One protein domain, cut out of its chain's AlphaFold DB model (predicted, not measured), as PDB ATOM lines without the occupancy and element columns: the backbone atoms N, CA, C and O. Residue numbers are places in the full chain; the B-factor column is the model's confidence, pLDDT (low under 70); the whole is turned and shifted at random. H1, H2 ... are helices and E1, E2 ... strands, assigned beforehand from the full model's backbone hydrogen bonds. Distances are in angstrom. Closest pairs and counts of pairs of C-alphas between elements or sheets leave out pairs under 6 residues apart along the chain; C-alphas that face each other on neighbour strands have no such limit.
ATOM      1  N   THR A  13      28.709 -89.441   0.930       87.56
ATOM      2  CA  THR A  13      29.391 -88.430   0.116       87.56
ATOM      3  C   THR A  13      28.533 -87.165   0.029       87.56
ATOM      4  O   THR A  13      27.307 -87.228   0.165       87.56
ATOM      5  N   ASP A  14      29.162 -86.016  -0.219       82.25
ATOM      6  CA  ASP A  14      28.445 -84.743  -0.360       82.25
ATOM      7  C   ASP A  14      27.434 -84.784  -1.519       82.25
ATOM      8  O   ASP A  14      26.313 -84.292  -1.383       82.25
ATOM      9  N   ASP A  15      27.779 -85.455  -2.623       80.69
ATOM     10  CA  ASP A  15      26.889 -85.643  -3.776       80.69
ATOM     11  C   ASP A  15      25.669 -86.511  -3.431       80.69
ATOM     12  O   ASP A  15      24.541 -86.204  -3.828       80.69
ATOM     13  N   GLU A  16      25.860 -87.587  -2.661       80.62
ATOM     14  CA  GLU A  16      24.737 -88.393  -2.174       80.62
ATOM     15  C   GLU A  16      23.848 -87.588  -1.228       80.62
ATOM     16  O   GLU A  16      22.624 -87.672  -1.323       80.62
ATOM     17  N   LEU A  17      24.438 -86.808  -0.319       84.19
ATOM     18  CA  LEU A  17      23.685 -85.970   0.608       84.19
ATOM     19  C   LEU A  17      22.864 -84.916  -0.146       84.19
ATOM     20  O   LEU A  17      21.681 -84.746   0.149       84.19
ATOM     21  N   ALA A  18      23.451 -84.281  -1.163       79.56
ATOM     22  CA  ALA A  18      22.755 -83.347  -2.042       79.56
ATOM     23  C   ALA A  18      21.615 -84.028  -2.819       79.56
ATOM     24  O   ALA A  18      20.526 -83.468  -2.942       79.56
ATOM     25  N   GLY A  19      21.824 -85.260  -3.293       78.44
ATOM     26  CA  GLY A  19      20.786 -86.056  -3.949       78.44
ATOM     27  C   GLY A  19      19.616 -86.407  -3.022       78.44
ATOM     28  O   GLY A  19      18.457 -86.362  -3.441       78.44
ATOM     29  N   LEU A  20      19.896 -86.717  -1.753       81.62
ATOM     30  CA  LEU A  20      18.865 -86.968  -0.744       81.62
ATOM     31  C   LEU A  20      18.096 -85.694  -0.389       81.62
ATOM     32  O   LEU A  20      16.867 -85.726  -0.369       81.62
ATOM     33  N   ASP A  21      18.788 -84.577  -0.163       83.81
ATOM     34  CA  ASP A  21      18.149 -83.280   0.088       83.81
ATOM     35  C   ASP A  21      17.247 -82.881  -1.092       83.81
ATOM     36  O   ASP A  21      16.082 -82.532  -0.899       83.81
ATOM     37  N   ALA A  22      17.723 -83.043  -2.331       77.94
ATOM     38  CA  ALA A  22      16.933 -82.778  -3.531       77.94
ATOM     39  C   ALA A  22      15.686 -83.674  -3.628       77.94
ATOM     40  O   ALA A  22      14.598 -83.188  -3.943       77.94
ATOM     41  N   HIS A  23      15.814 -84.971  -3.324       82.00
ATOM     42  CA  HIS A  23      14.675 -85.891  -3.308       82.00
ATOM     43  C   HIS A  23      13.652 -85.503  -2.234       82.00
ATOM     44  O   HIS A  23      12.450 -85.461  -2.510       82.00
ATOM     45  N   TRP A  24      14.116 -85.184  -1.026       85.44
ATOM     46  CA  TRP A  24      13.261 -84.769   0.081       85.44
ATOM     47  C   TRP A  24      12.518 -83.462  -0.232       85.44
ATOM     48  O   TRP A  24      11.297 -83.388  -0.072       85.44
ATOM     49  N   ARG A  25      13.218 -82.460  -0.777       80.31
ATOM     50  CA  ARG A  25      12.628 -81.188  -1.225       80.31
ATOM     51  C   ARG A  25      11.599 -81.390  -2.334       80.31
ATOM     52  O   ARG A  25      10.515 -80.815  -2.265       80.31
ATOM     53  N   ALA A  26      11.886 -82.243  -3.318       76.44
ATOM     54  CA  ALA A  26      10.942 -82.567  -4.386       76.44
ATOM     55  C   ALA A  26       9.670 -83.243  -3.844       76.44
ATOM     56  O   ALA A  26       8.559 -82.879  -4.231       76.44
ATOM     57  N   ALA A  27       9.813 -84.180  -2.905       79.75
ATOM     58  CA  ALA A  27       8.685 -84.825  -2.238       79.75
ATOM     59  C   ALA A  27       7.827 -83.821  -1.444       79.75
ATOM     60  O   ALA A  27       6.596 -83.876  -1.492       79.75
ATOM     61  N   ASN A  28       8.457 -82.868  -0.753       83.00
ATOM     62  CA  ASN A  28       7.751 -81.804  -0.038       83.00
ATOM     63  C   ASN A  28       7.007 -80.866  -0.997       83.00
ATOM     64  O   ASN A  28       5.833 -80.570  -0.765       83.00
ATOM     65  N   HIS A  29       7.642 -80.474  -2.105       79.75
ATOM     66  CA  HIS A  29       7.024 -79.653  -3.151       79.75
ATOM     67  C   HIS A  29       5.757 -80.307  -3.710       79.75
ATOM     68  O   HIS A  29       4.712 -79.664  -3.811       79.75
ATOM     69  N   LEU A  30       5.811 -81.609  -4.005       76.81
ATOM     70  CA  LEU A  30       4.653 -82.359  -4.493       76.81
ATOM     71  C   LEU A  30       3.533 -82.453  -3.450       76.81
ATOM     72  O   LEU A  30       2.366 -82.269  -3.794       76.81
ATOM     73  N   SER A  31       3.868 -82.679  -2.176       80.25
ATOM     74  CA  SER A  31       2.892 -82.669  -1.081       80.25
ATOM     75  C   SER A  31       2.175 -81.322  -0.961       80.25
ATOM     76  O   SER A  31       0.946 -81.287  -0.890       80.25
ATOM     77  N   VAL A  32       2.916 -80.208  -0.987       80.06
ATOM     78  CA  VAL A  32       2.333 -78.856  -0.956       80.06
ATOM     79  C   VAL A  32       1.460 -78.626  -2.183       80.06
ATOM     80  O   VAL A  32       0.314 -78.193  -2.037       80.06
ATOM     81  N   GLY A  33       1.974 -78.960  -3.369       72.62
ATOM     82  CA  GLY A  33       1.259 -78.827  -4.632       72.62
ATOM     83  C   GLY A  33      -0.061 -79.589  -4.621       72.62
ATOM     84  O   GLY A  33      -1.089 -79.051  -5.012       72.62
ATOM     85  N   GLN A  34      -0.094 -80.802  -4.081       75.75
ATOM     86  CA  GLN A  34      -1.332 -81.568  -4.018       75.75
ATOM     87  C   GLN A  34      -2.338 -81.029  -2.997       75.75
ATOM     88  O   GLN A  34      -3.545 -81.137  -3.226       75.75
ATOM     89  N   ILE A  35      -1.884 -80.450  -1.885       77.06
ATOM     90  CA  ILE A  35      -2.783 -79.854  -0.886       77.06
ATOM     91  C   ILE A  35      -3.379 -78.545  -1.415       77.06
ATOM     92  O   ILE A  35      -4.582 -78.324  -1.271       77.06
ATOM     93  N   HIS A  36      -2.561 -77.710  -2.061       74.94
ATOM     94  CA  HIS A  36      -2.897 -76.312  -2.332       74.94
ATOM     95  C   HIS A  36      -3.206 -76.009  -3.794       74.94
ATOM     96  O   HIS A  36      -3.984 -75.098  -4.048       74.94
ATOM     97  N   LEU A  37      -2.646 -76.738  -4.760       67.00
ATOM     98  CA  LEU A  37      -2.733 -76.384  -6.178       67.00
ATOM     99  C   LEU A  37      -3.720 -77.274  -6.937       67.00
ATOM    100  O   LEU A  37      -3.788 -78.490  -6.747       67.00
ATOM    101  N   MET A  38      -4.494 -76.650  -7.821       72.44
ATOM    102  CA  MET A  38      -5.323 -77.320  -8.829       72.44
ATOM    103  C   MET A  38      -4.759 -77.180 -10.248       72.44
ATOM    104  O   MET A  38      -5.158 -77.938 -11.130       72.44
ATOM    105  N   ALA A  39      -3.819 -76.256 -10.462       65.38
ATOM    106  CA  ALA A  39      -3.099 -76.058 -11.717       65.38
ATOM    107  C   ALA A  39      -1.668 -75.554 -11.452       65.38
ATOM    108  O   ALA A  39      -1.328 -75.209 -10.323       65.38
ATOM    109  N   ASN A  40      -0.838 -75.526 -12.499       76.38
ATOM    110  CA  ASN A  40       0.543 -75.030 -12.457       76.38
ATOM    111  C   ASN A  40       1.417 -75.615 -11.310       76.38
ATOM    112  O   ASN A  40       2.071 -74.876 -10.574       76.38
ATOM    113  N   PRO A  41       1.467 -76.953 -11.134       69.25
ATOM    114  CA  PRO A  41       2.184 -77.578 -10.015       69.25
ATOM    115  C   PRO A  41       3.712 -77.435 -10.098       69.25
ATOM    116  O   PRO A  41       4.403 -77.627  -9.101       69.25
ATOM    117  N   LEU A  42       4.244 -77.126 -11.283       75.81
ATOM    118  CA  LEU A  42       5.674 -76.925 -11.527       75.81
ATOM    119  C   LEU A  42       6.066 -75.445 -11.599       75.81
ATOM    120  O   LEU A  42       7.229 -75.157 -11.860       75.81
ATOM    121  N   LEU A  43       5.119 -74.522 -11.378       73.81
ATOM    122  CA  LEU A  43       5.353 -73.075 -11.438       73.81
ATOM    123  C   LEU A  43       6.023 -72.631 -12.752       73.81
ATOM    124  O   LEU A  43       6.897 -71.769 -12.759       73.81
ATOM    125  N   THR A  44       5.620 -73.228 -13.880       73.06
ATOM    126  CA  THR A  44       6.144 -72.885 -15.217       73.06
ATOM    127  C   THR A  44       5.739 -71.480 -15.659       73.06
ATOM    128  O   THR A  44       6.356 -70.899 -16.544       73.06
ATOM    129  N   GLU A  45       4.696 -70.945 -15.033       71.81
ATOM    130  CA  GLU A  45       4.244 -69.563 -15.130       71.81
ATOM    131  C   GLU A  45       4.080 -68.978 -13.713       71.81
ATOM    132  O   GLU A  45       3.962 -69.752 -12.753       71.81
ATOM    133  N   PRO A  46       4.063 -67.640 -13.541       76.69
ATOM    134  CA  PRO A  46       3.831 -67.020 -12.238       76.69
ATOM    135  C   PRO A  46       2.553 -67.539 -11.564       76.69
ATOM    136  O   PRO A  46       1.536 -67.787 -12.217       76.69
ATOM    137  N   LEU A  47       2.602 -67.732 -10.244       63.84
ATOM    138  CA  LEU A  47       1.467 -68.259  -9.494       63.84
ATOM    139  C   LEU A  47       0.331 -67.228  -9.465       63.84
ATOM    140  O   LEU A  47       0.544 -66.076  -9.096       63.84
ATOM    141  N   ARG A  48      -0.879 -67.662  -9.822       69.31
ATOM    142  CA  ARG A  48      -2.090 -66.841  -9.802       69.31
ATOM    143  C   ARG A  48      -3.122 -67.459  -8.853       69.31
ATOM    144  O   ARG A  48      -3.084 -68.680  -8.665       69.31
ATOM    145  N   PRO A  49      -4.054 -66.675  -8.281       75.19
ATOM    146  CA  PRO A  49      -5.081 -67.191  -7.374       75.19
ATOM    147  C   PRO A  49      -5.880 -68.364  -7.957       75.19
ATOM    148  O   PRO A  49      -6.203 -69.307  -7.241       75.19
ATOM    149  N   GLU A  50      -6.123 -68.365  -9.271       78.88
ATOM    150  CA  GLU A  50      -6.864 -69.439  -9.955       78.88
ATOM    151  C   GLU A  50      -6.127 -70.789  -9.963       78.88
ATOM    152  O   GLU A  50      -6.734 -71.828 -10.221       78.88
ATOM    153  N   HIS A  51      -4.818 -70.799  -9.700       70.56
ATOM    154  CA  HIS A  51      -4.038 -72.032  -9.584       70.56
ATOM    155  C   HIS A  51      -4.228 -72.708  -8.221       70.56
ATOM    156  O   HIS A  51      -3.912 -73.892  -8.079       70.56
ATOM    157  N   VAL A  52      -4.755 -71.982  -7.231       72.12
ATOM    158  CA  VAL A  52      -4.939 -72.442  -5.854       72.12
ATOM    159  C   VAL A  52      -6.340 -73.024  -5.678       72.12
ATOM    160  O   VAL A  52      -7.340 -72.479  -6.139       72.12
ATOM    161  N   LYS A  53      -6.429 -74.157  -4.982       68.62
ATOM    162  CA  LYS A  53      -7.705 -74.773  -4.621       68.62
ATOM    163  C   LYS A  53      -8.505 -73.817  -3.731       68.62
ATOM    164  O   LYS A  53      -7.986 -73.392  -2.702       68.62
ATOM    165  N   PRO A  54      -9.805 -73.599  -4.005       64.94
ATOM    166  CA  PRO A  54     -10.663 -72.782  -3.141       64.94
ATOM    167  C   PRO A  54     -10.789 -73.320  -1.709       64.94
ATOM    168  O   PRO A  54     -11.148 -72.590  -0.790       64.94
ATOM    169  N   ARG A  55     -10.556 -74.626  -1.522       76.25
ATOM    170  CA  ARG A  55     -10.571 -75.310  -0.225       76.25
ATOM    171  C   ARG A  55      -9.412 -76.307  -0.159       76.25
ATOM    172  O   ARG A  55      -9.590 -77.455  -0.574       76.25
ATOM    173  N   PRO A  56      -8.229 -75.885   0.311       76.12
ATOM    174  CA  PRO A  56      -7.105 -76.784   0.532       76.12
ATOM    175  C   PRO A  56      -7.468 -77.827   1.593       76.12
ATOM    176  O   PRO A  56      -7.968 -77.493   2.666       76.12
ATOM    177  N   LEU A  57      -7.252 -79.102   1.280       73.00
ATOM    178  CA  LEU A  57      -7.537 -80.220   2.177       73.00
ATOM    179  C   LEU A  57      -6.388 -81.221   2.106       73.00
ATOM    180  O   LEU A  57      -6.062 -81.725   1.031       73.00
ATOM    181  N   GLY A  58      -5.804 -81.531   3.258       71.50
ATOM    182  CA  GLY A  58      -4.796 -82.575   3.390       71.50
ATOM    183  C   GLY A  58      -3.881 -82.373   4.603       71.50
ATOM    184  O   GLY A  58      -3.684 -81.241   5.045       71.50
ATOM    185  N   PRO A  59      -3.335 -83.461   5.165       72.88
ATOM    186  CA  PRO A  59      -2.457 -83.420   6.327       72.88
ATOM    187  C   PRO A  59      -1.053 -82.949   5.925       72.88
ATOM    188  O   PRO A  59      -0.258 -83.706   5.369       72.88
ATOM    189  N   TRP A  60      -0.716 -81.695   6.221       78.12
ATOM    190  CA  TRP A  60       0.645 -81.199   6.001       78.12
ATOM    191  C   TRP A  60       1.608 -81.607   7.122       78.12
ATOM    192  O   TRP A  60       2.693 -82.094   6.832       78.12
ATOM    193  N   GLY A  61       1.210 -81.475   8.392       75.38
ATOM    194  CA  GLY A  61       2.136 -81.551   9.534       75.38
ATOM    195  C   GLY A  61       2.997 -82.819   9.626       75.38
ATOM    196  O   GLY A  61       4.141 -82.745  10.056       75.38
ATOM    197  N   THR A  62       2.498 -83.979   9.189       72.56
ATOM    198  CA  THR A  62       3.270 -85.235   9.160       72.56
ATOM    199  C   THR A  62       4.031 -85.464   7.851       72.56
ATOM    200  O   THR A  62       4.950 -86.280   7.819       72.56
ATOM    201  N   SER A  63       3.689 -84.754   6.774       80.25
ATOM    202  CA  SER A  63       4.210 -85.012   5.426       80.25
ATOM    203  C   SER A  63       5.738 -84.844   5.312       80.25
ATOM    204  O   SER A  63       6.374 -85.774   4.815       80.25
ATOM    205  N   PRO A  64       6.377 -83.761   5.807       83.25
ATOM    206  CA  PRO A  64       7.830 -83.573   5.681       83.25
ATOM    207  C   PRO A  64       8.665 -84.635   6.391       83.25
ATOM    208  O   PRO A  64       9.657 -85.114   5.838       83.25
ATOM    209  N   GLY A  65       8.243 -85.039   7.593       79.00
ATOM    210  CA  GLY A  65       8.918 -86.085   8.362       79.00
ATOM    211  C   GLY A  65       8.832 -87.446   7.672       79.00
ATOM    212  O   GLY A  65       9.832 -88.155   7.568       79.00
ATOM    213  N   LEU A  66       7.664 -87.795   7.125       79.12
ATOM    214  CA  LEU A  66       7.500 -89.041   6.370       79.12
ATOM    215  C   LEU A  66       8.254 -89.014   5.038       79.12
ATOM    216  O   LEU A  66       8.843 -90.025   4.663       79.12
ATOM    217  N   ASN A  67       8.296 -87.867   4.359       81.88
ATOM    218  CA  ASN A  67       9.091 -87.678   3.148       81.88
ATOM    219  C   ASN A  67      10.587 -87.878   3.420       81.88
ATOM    220  O   ASN A  67      11.277 -88.505   2.614       81.88
ATOM    221  N   LEU A  68      11.095 -87.403   4.562       84.25
ATOM    222  CA  LEU A  68      12.488 -87.611   4.963       84.25
ATOM    223  C   LEU A  68      12.769 -89.102   5.185       84.25
ATOM    224  O   LEU A  68      13.686 -89.663   4.585       84.25
ATOM    225  N   VAL A  69      11.936 -89.769   5.988       82.38
ATOM    226  CA  VAL A  69      12.063 -91.211   6.249       82.38
ATOM    227  C   VAL A  69      11.994 -92.007   4.943       82.38
ATOM    228  O   VAL A  69      12.841 -92.865   4.702       82.38
ATOM    229  N   HIS A  70      11.046 -91.685   4.062       79.88
ATOM    230  CA  HIS A  70      10.920 -92.304   2.745       79.88
ATOM    231  C   HIS A  70      12.186 -92.127   1.898       79.88
ATOM    232  O   HIS A  70      12.668 -93.091   1.307       79.88
ATOM    233  N   THR A  71      12.756 -90.922   1.872       83.06
ATOM    234  CA  THR A  71      13.987 -90.612   1.126       83.06
ATOM    235  C   THR A  71      15.139 -91.528   1.549       83.06
ATOM    236  O   THR A  71      15.802 -92.141   0.710       83.06
ATOM    237  N   HIS A  72      15.336 -91.692   2.858       83.25
ATOM    238  CA  HIS A  72      16.386 -92.557   3.391       83.25
ATOM    239  C   HIS A  72      16.084 -94.050   3.210       83.25
ATOM    240  O   HIS A  72      16.999 -94.817   2.912       83.25
ATOM    241  N   LEU A  73      14.823 -94.472   3.328       79.69
ATOM    242  CA  LEU A  73      14.430 -95.858   3.061       79.69
ATOM    243  C   LEU A  73      14.650 -96.229   1.595       79.69
ATOM    244  O   LEU A  73      15.224 -97.278   1.322       79.69
ATOM    245  N   ASN A  74      14.299 -95.343   0.662       79.69
ATOM    246  CA  ASN A  74      14.570 -95.534  -0.759       79.69
ATOM    247  C   ASN A  74      16.080 -95.682  -1.021       79.69
ATOM    248  O   ASN A  74      16.498 -96.589  -1.740       79.69
ATOM    249  N   ARG A  75      16.926 -94.865  -0.374       83.75
ATOM    250  CA  ARG A  75      18.388 -95.036  -0.443       83.75
ATOM    251  C   ARG A  75      18.831 -96.406   0.058       83.75
ATOM    252  O   ARG A  75      19.592 -97.073  -0.632       83.75
ATOM    253  N   VAL A  76      18.390 -96.815   1.249       79.31
ATOM    254  CA  VAL A  76      18.801 -98.091   1.858       79.31
ATOM    255  C   VAL A  76      18.340 -99.275   1.011       79.31
ATOM    256  O   VAL A  76      19.127-100.194   0.797       79.31
ATOM    257  N   SER A  77      17.111 -99.239   0.492       77.50
ATOM    258  CA  SER A  77      16.588-100.266  -0.412       77.50
ATOM    259  C   SER A  77      17.420-100.386  -1.680       77.50
ATOM    260  O   SER A  77      17.810-101.493  -2.029       77.50
ATOM    261  N   ASN A  78      17.759 -99.266  -2.325       76.00
ATOM    262  CA  ASN A  78      18.578 -99.285  -3.539       76.00
ATOM    263  C   ASN A  78      20.022 -99.724  -3.256       76.00
ATOM    264  O   ASN A  78      20.578-100.521  -4.002       76.00
ATOM    265  N   ALA A  79      20.629 -99.237  -2.171       75.25
ATOM    266  CA  ALA A  79      22.012 -99.554  -1.817       75.25
ATOM    267  C   ALA A  79      22.212-101.019  -1.403       75.25
ATOM    268  O   ALA A  79      23.320-101.536  -1.497       75.25
ATOM    269  N   ARG A  80      21.158-101.675  -0.906       76.94
ATOM    270  CA  ARG A  80      21.201-103.059  -0.410       76.94
ATOM    271  C   ARG A  80      20.386-104.040  -1.253       76.94
ATOM    272  O   ARG A  80      20.233-105.182  -0.834       76.94
ATOM    273  N   ASP A  81      19.859-103.589  -2.391       75.50
ATOM    274  CA  ASP A  81      18.981-104.360  -3.282       75.50
ATOM    275  C   ASP A  81      17.841-105.080  -2.526       75.50
ATOM    276  O   ASP A  81      17.611-106.282  -2.666       75.50
ATOM    277  N   LEU A  82      17.150-104.346  -1.642       71.69
ATOM    278  CA  LEU A  82      16.082-104.887  -0.794       71.69
ATOM    279  C   LEU A  82      14.699-104.644  -1.412       71.69
ATOM    280  O   LEU A  82      14.304-103.494  -1.610       71.69
ATOM    281  N   ASP A  83      13.911-105.710  -1.590       70.38
ATOM    282  CA  ASP A  83      12.471-105.605  -1.873       70.38
ATOM    283  C   ASP A  83      11.720-105.281  -0.572       70.38
ATOM    284  O   ASP A  83      11.396-106.162   0.227       70.38
ATOM    285  N   ALA A  84      11.497-103.988  -0.335       64.00
ATOM    286  CA  ALA A  84      10.878-103.480   0.883       64.00
ATOM    287  C   ALA A  84       9.473-102.921   0.616       64.00
ATOM    288  O   ALA A  84       9.232-102.191  -0.353       64.00
ATOM    289  N   LEU A  85       8.544-103.233   1.524       71.38
ATOM    290  CA  LEU A  85       7.218-102.625   1.589       71.38
ATOM    291  C   LEU A  85       7.140-101.749   2.839       71.38
ATOM    292  O   LEU A  85       7.281-102.244   3.957       71.38
ATOM    293  N   CYS A  86       6.872-100.459   2.653       64.25
ATOM    294  CA  CYS A  86       6.667 -99.539   3.767       64.25
ATOM    295  C   CYS A  86       5.174 -99.414   4.066       64.25
ATOM    296  O   CYS A  86       4.418 -98.808   3.299       64.25
ATOM    297  N   GLY A  87       4.769-100.009   5.187       63.69
ATOM    298  CA  GLY A  87       3.480 -99.775   5.817       63.69
ATOM    299  C   GLY A  87       3.608 -98.619   6.793       63.69
ATOM    300  O   GLY A  87       4.517 -98.583   7.619       63.69
ATOM    301  N   TRP A  88       2.693 -97.675   6.704       64.38
ATOM    302  CA  TRP A  88       2.671 -96.528   7.589       64.38
ATOM    303  C   TRP A  88       1.387 -96.567   8.409       64.38
ATOM    304  O   TRP A  88       0.426 -97.232   8.020       64.38
ATOM    305  N   GLY A  89       1.398 -95.888   9.556       60.91
ATOM    306  CA  GLY A  89       0.260 -95.821  10.474       60.91
ATOM    307  C   GLY A  89      -1.004 -95.192   9.856       60.91
ATOM    308  O   GLY A  89      -1.095 -95.057   8.637       60.91
ATOM    309  N   PRO A  90      -2.009 -94.813  10.671       49.38
ATOM    310  CA  PRO A  90      -3.367 -94.509  10.206       49.38
ATOM    311  C   PRO A  90      -3.394 -93.628   8.947       49.38
ATOM    312  O   PRO A  90      -2.661 -92.645   8.857       49.38
ATOM    313  N   ALA A  91      -4.254 -93.997   7.989       48.59
ATOM    314  CA  ALA A  91      -4.276 -93.560   6.582       48.59
ATOM    315  C   ALA A  91      -4.313 -92.035   6.319       48.59
ATOM    316  O   ALA A  91      -4.200 -91.607   5.173       48.59
ATOM    317  N   THR A  92      -4.454 -91.212   7.357       49.31
ATOM    318  CA  THR A  92      -4.370 -89.745   7.333       49.31
ATOM    319  C   THR A  92      -2.979 -89.190   7.643       49.31
ATOM    320  O   THR A  92      -2.827 -87.977   7.689       49.31
ATOM    321  N   ALA A  93      -1.973 -90.022   7.916       45.56
ATOM    322  CA  ALA A  93      -0.629 -89.539   8.232       45.56
ATOM    323  C   ALA A  93       0.252 -89.366   6.987       45.56
ATOM    324  O   ALA A  93       1.127 -88.507   6.997       45.56
ATOM    325  N   GLY A  94       0.021 -90.165   5.938       51.59
ATOM    326  CA  GLY A  94       0.850 -90.200   4.734       51.59
ATOM    327  C   GLY A  94       0.783 -88.913   3.901       51.59
ATOM    328  O   GLY A  94      -0.268 -88.265   3.870       51.59
ATOM    329  N   PRO A  95       1.868 -88.561   3.185       51.31
ATOM    330  CA  PRO A  95       1.838 -87.497   2.197       51.31
ATOM    331  C   PRO A  95       0.716 -87.735   1.181       51.31
ATOM    332  O   PRO A  95       0.529 -88.873   0.743       51.31
ATOM    333  N   PRO A  96      -0.022 -86.698   0.761       51.06
ATOM    334  CA  PRO A  96      -1.192 -86.894  -0.091       51.06
ATOM    335  C   PRO A  96      -0.870 -87.556  -1.445       51.06
ATOM    336  O   PRO A  96      -1.762 -88.165  -2.038       51.06
ATOM    337  N   TYR A  97       0.384 -87.496  -1.917       56.44
ATOM    338  CA  TYR A  97       0.799 -88.069  -3.210       56.44
ATOM    339  C   TYR A  97       1.085 -89.567  -3.157       56.44
ATOM    340  O   TYR A  97       1.249 -90.213  -4.194       56.44
ATOM    341  N   TRP A  98       1.149 -90.137  -1.959       53.94
ATOM    342  CA  TRP A  98       1.314 -91.568  -1.803       53.94
ATOM    343  C   TRP A  98       0.009 -92.307  -2.159       53.94
ATOM    344  O   TRP A  98      -1.090 -91.811  -1.895       53.94
ATOM    345  N   PRO A  99       0.088 -93.544  -2.682       49.75
ATOM    346  CA  PRO A  99      -1.068 -94.433  -2.817       49.75
ATOM    347  C   PRO A  99      -1.467 -95.037  -1.463       49.75
ATOM    348  O   PRO A  99      -0.652 -95.709  -0.850       49.75
ATOM    349  N   THR A 100      -2.720 -94.849  -1.017       41.22
ATOM    350  CA  THR A 100      -3.268 -94.997   0.361       41.22
ATOM    351  C   THR A 100      -2.958 -96.291   1.153       41.22
ATOM    352  O   THR A 100      -3.342 -96.391   2.310       41.22
ATOM    353  N   HIS A 101      -2.203 -97.254   0.628       34.06
ATOM    354  CA  HIS A 101      -1.856 -98.509   1.306       34.06
ATOM    355  C   HIS A 101      -0.376 -98.909   1.207       34.06
ATOM    356  O   HIS A 101      -0.040-100.088   1.301       34.06
ATOM    357  N   GLY A 102       0.515 -97.926   1.092       46.88
ATOM    358  CA  GLY A 102       1.953 -98.136   1.212       46.88
ATOM    359  C   GLY A 102       2.689 -98.039  -0.115       46.88
ATOM    360  O   GLY A 102       2.105 -97.976  -1.195       46.88
ATOM    361  N   TRP A 103       4.009 -97.999  -0.007       44.28
ATOM    362  CA  TRP A 103       4.917 -97.846  -1.134       44.28
ATOM    363  C   TRP A 103       5.768 -99.108  -1.275       44.28
ATOM    364  O   TRP A 103       6.292 -99.618  -0.281       44.28
ATOM    365  N   ARG A 104       5.879 -99.622  -2.506       45.91
ATOM    366  CA  ARG A 104       6.755-100.750  -2.842       45.91
ATOM    367  C   ARG A 104       8.024-100.217  -3.496       45.91
ATOM    368  O   ARG A 104       7.965 -99.662  -4.593       45.91
ATOM    369  N   ALA A 105       9.159-100.462  -2.850       45.22
ATOM    370  CA  ALA A 105      10.482-100.185  -3.386       45.22
ATOM    371  C   ALA A 105      10.858-101.258  -4.419       45.22
ATOM    372  O   ALA A 105      11.547-102.221  -4.101       45.22
ATOM    373  N   ARG A 106      10.369-101.153  -5.658       40.44
ATOM    374  CA  ARG A 106      10.909-101.970  -6.755       40.44
ATOM    375  C   ARG A 106      10.883-101.194  -8.060       40.44
ATOM    376  O   ARG A 106       9.835-101.081  -8.691       40.44
TER     377      ARG A 106
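What this domain is: This is residues 13 to 106 of the 224 residues of an uncharacterized protein of Streptomyces pactum (UniProt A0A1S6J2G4). A helical hairpin, the longer H1 and the shorter H2 set slantwise, has a small two-strand ribbon, E1 and E2, beside H2 on the side away from H1. The helices are joined by a wide loop, residues 37 to 62, which swings out past the end of H1, and the strands by a second long loop, residues 87 to 102. The printed part has 94 residues, with the order H1, H2, E1, E2 and one antiparallel sheet, E1 - E2. It is mostly helix by its named elements, though these hold under half of the residues. The whole is only just loose, close to compact, with a radius of gyration of the C-alphas of 14.9 A and spans of 45 by 33 by 21 A.

Where its parts are: E1 is residues 84 to 86, starting at C-alpha 84 (10.878, -103.480, 0.883). E2 is residues 103 to 105, ending at C-alpha 105 (10.482, -100.185, -3.386). H2 is residues 63 to 79, 24.1 A long. H1 is residues 14 to 36, 32.5 A long, starting at C-alpha 14 (28.445, -84.743, -0.360).

How they stand to each other: E1 and E2 form an antiparallel hairpin at 161 degrees, with N 86 and O 103 at 3.1 A and N 105 and O 84 at 3.0 A, within hydrogen-bond range. The closest C-alphas of H2 and E2, Asn 74 and Ala 105, are 6.7 A apart. H1 and H2, a helical hairpin, touch, their closest C-alphas those of Trp 24 and Leu 68 at 5.7 A. They run opposite ways at a steep tilt of 41 degrees. H1 is apart from E1 and E2. In H1 and H2 every O i to N i+4 pair is within hydrogen-bond range.

The domain as a whole: The C-alphas farthest apart, Pro 49 and Arg 80, are 45.0 A apart. The printed part has no cut. The links H1 to H2 and E1 to E2 are long; H2 to E1 is tight. Mean pLDDT of the printed part is 70.8, and 29 residues are under 70, among them 86 to 106.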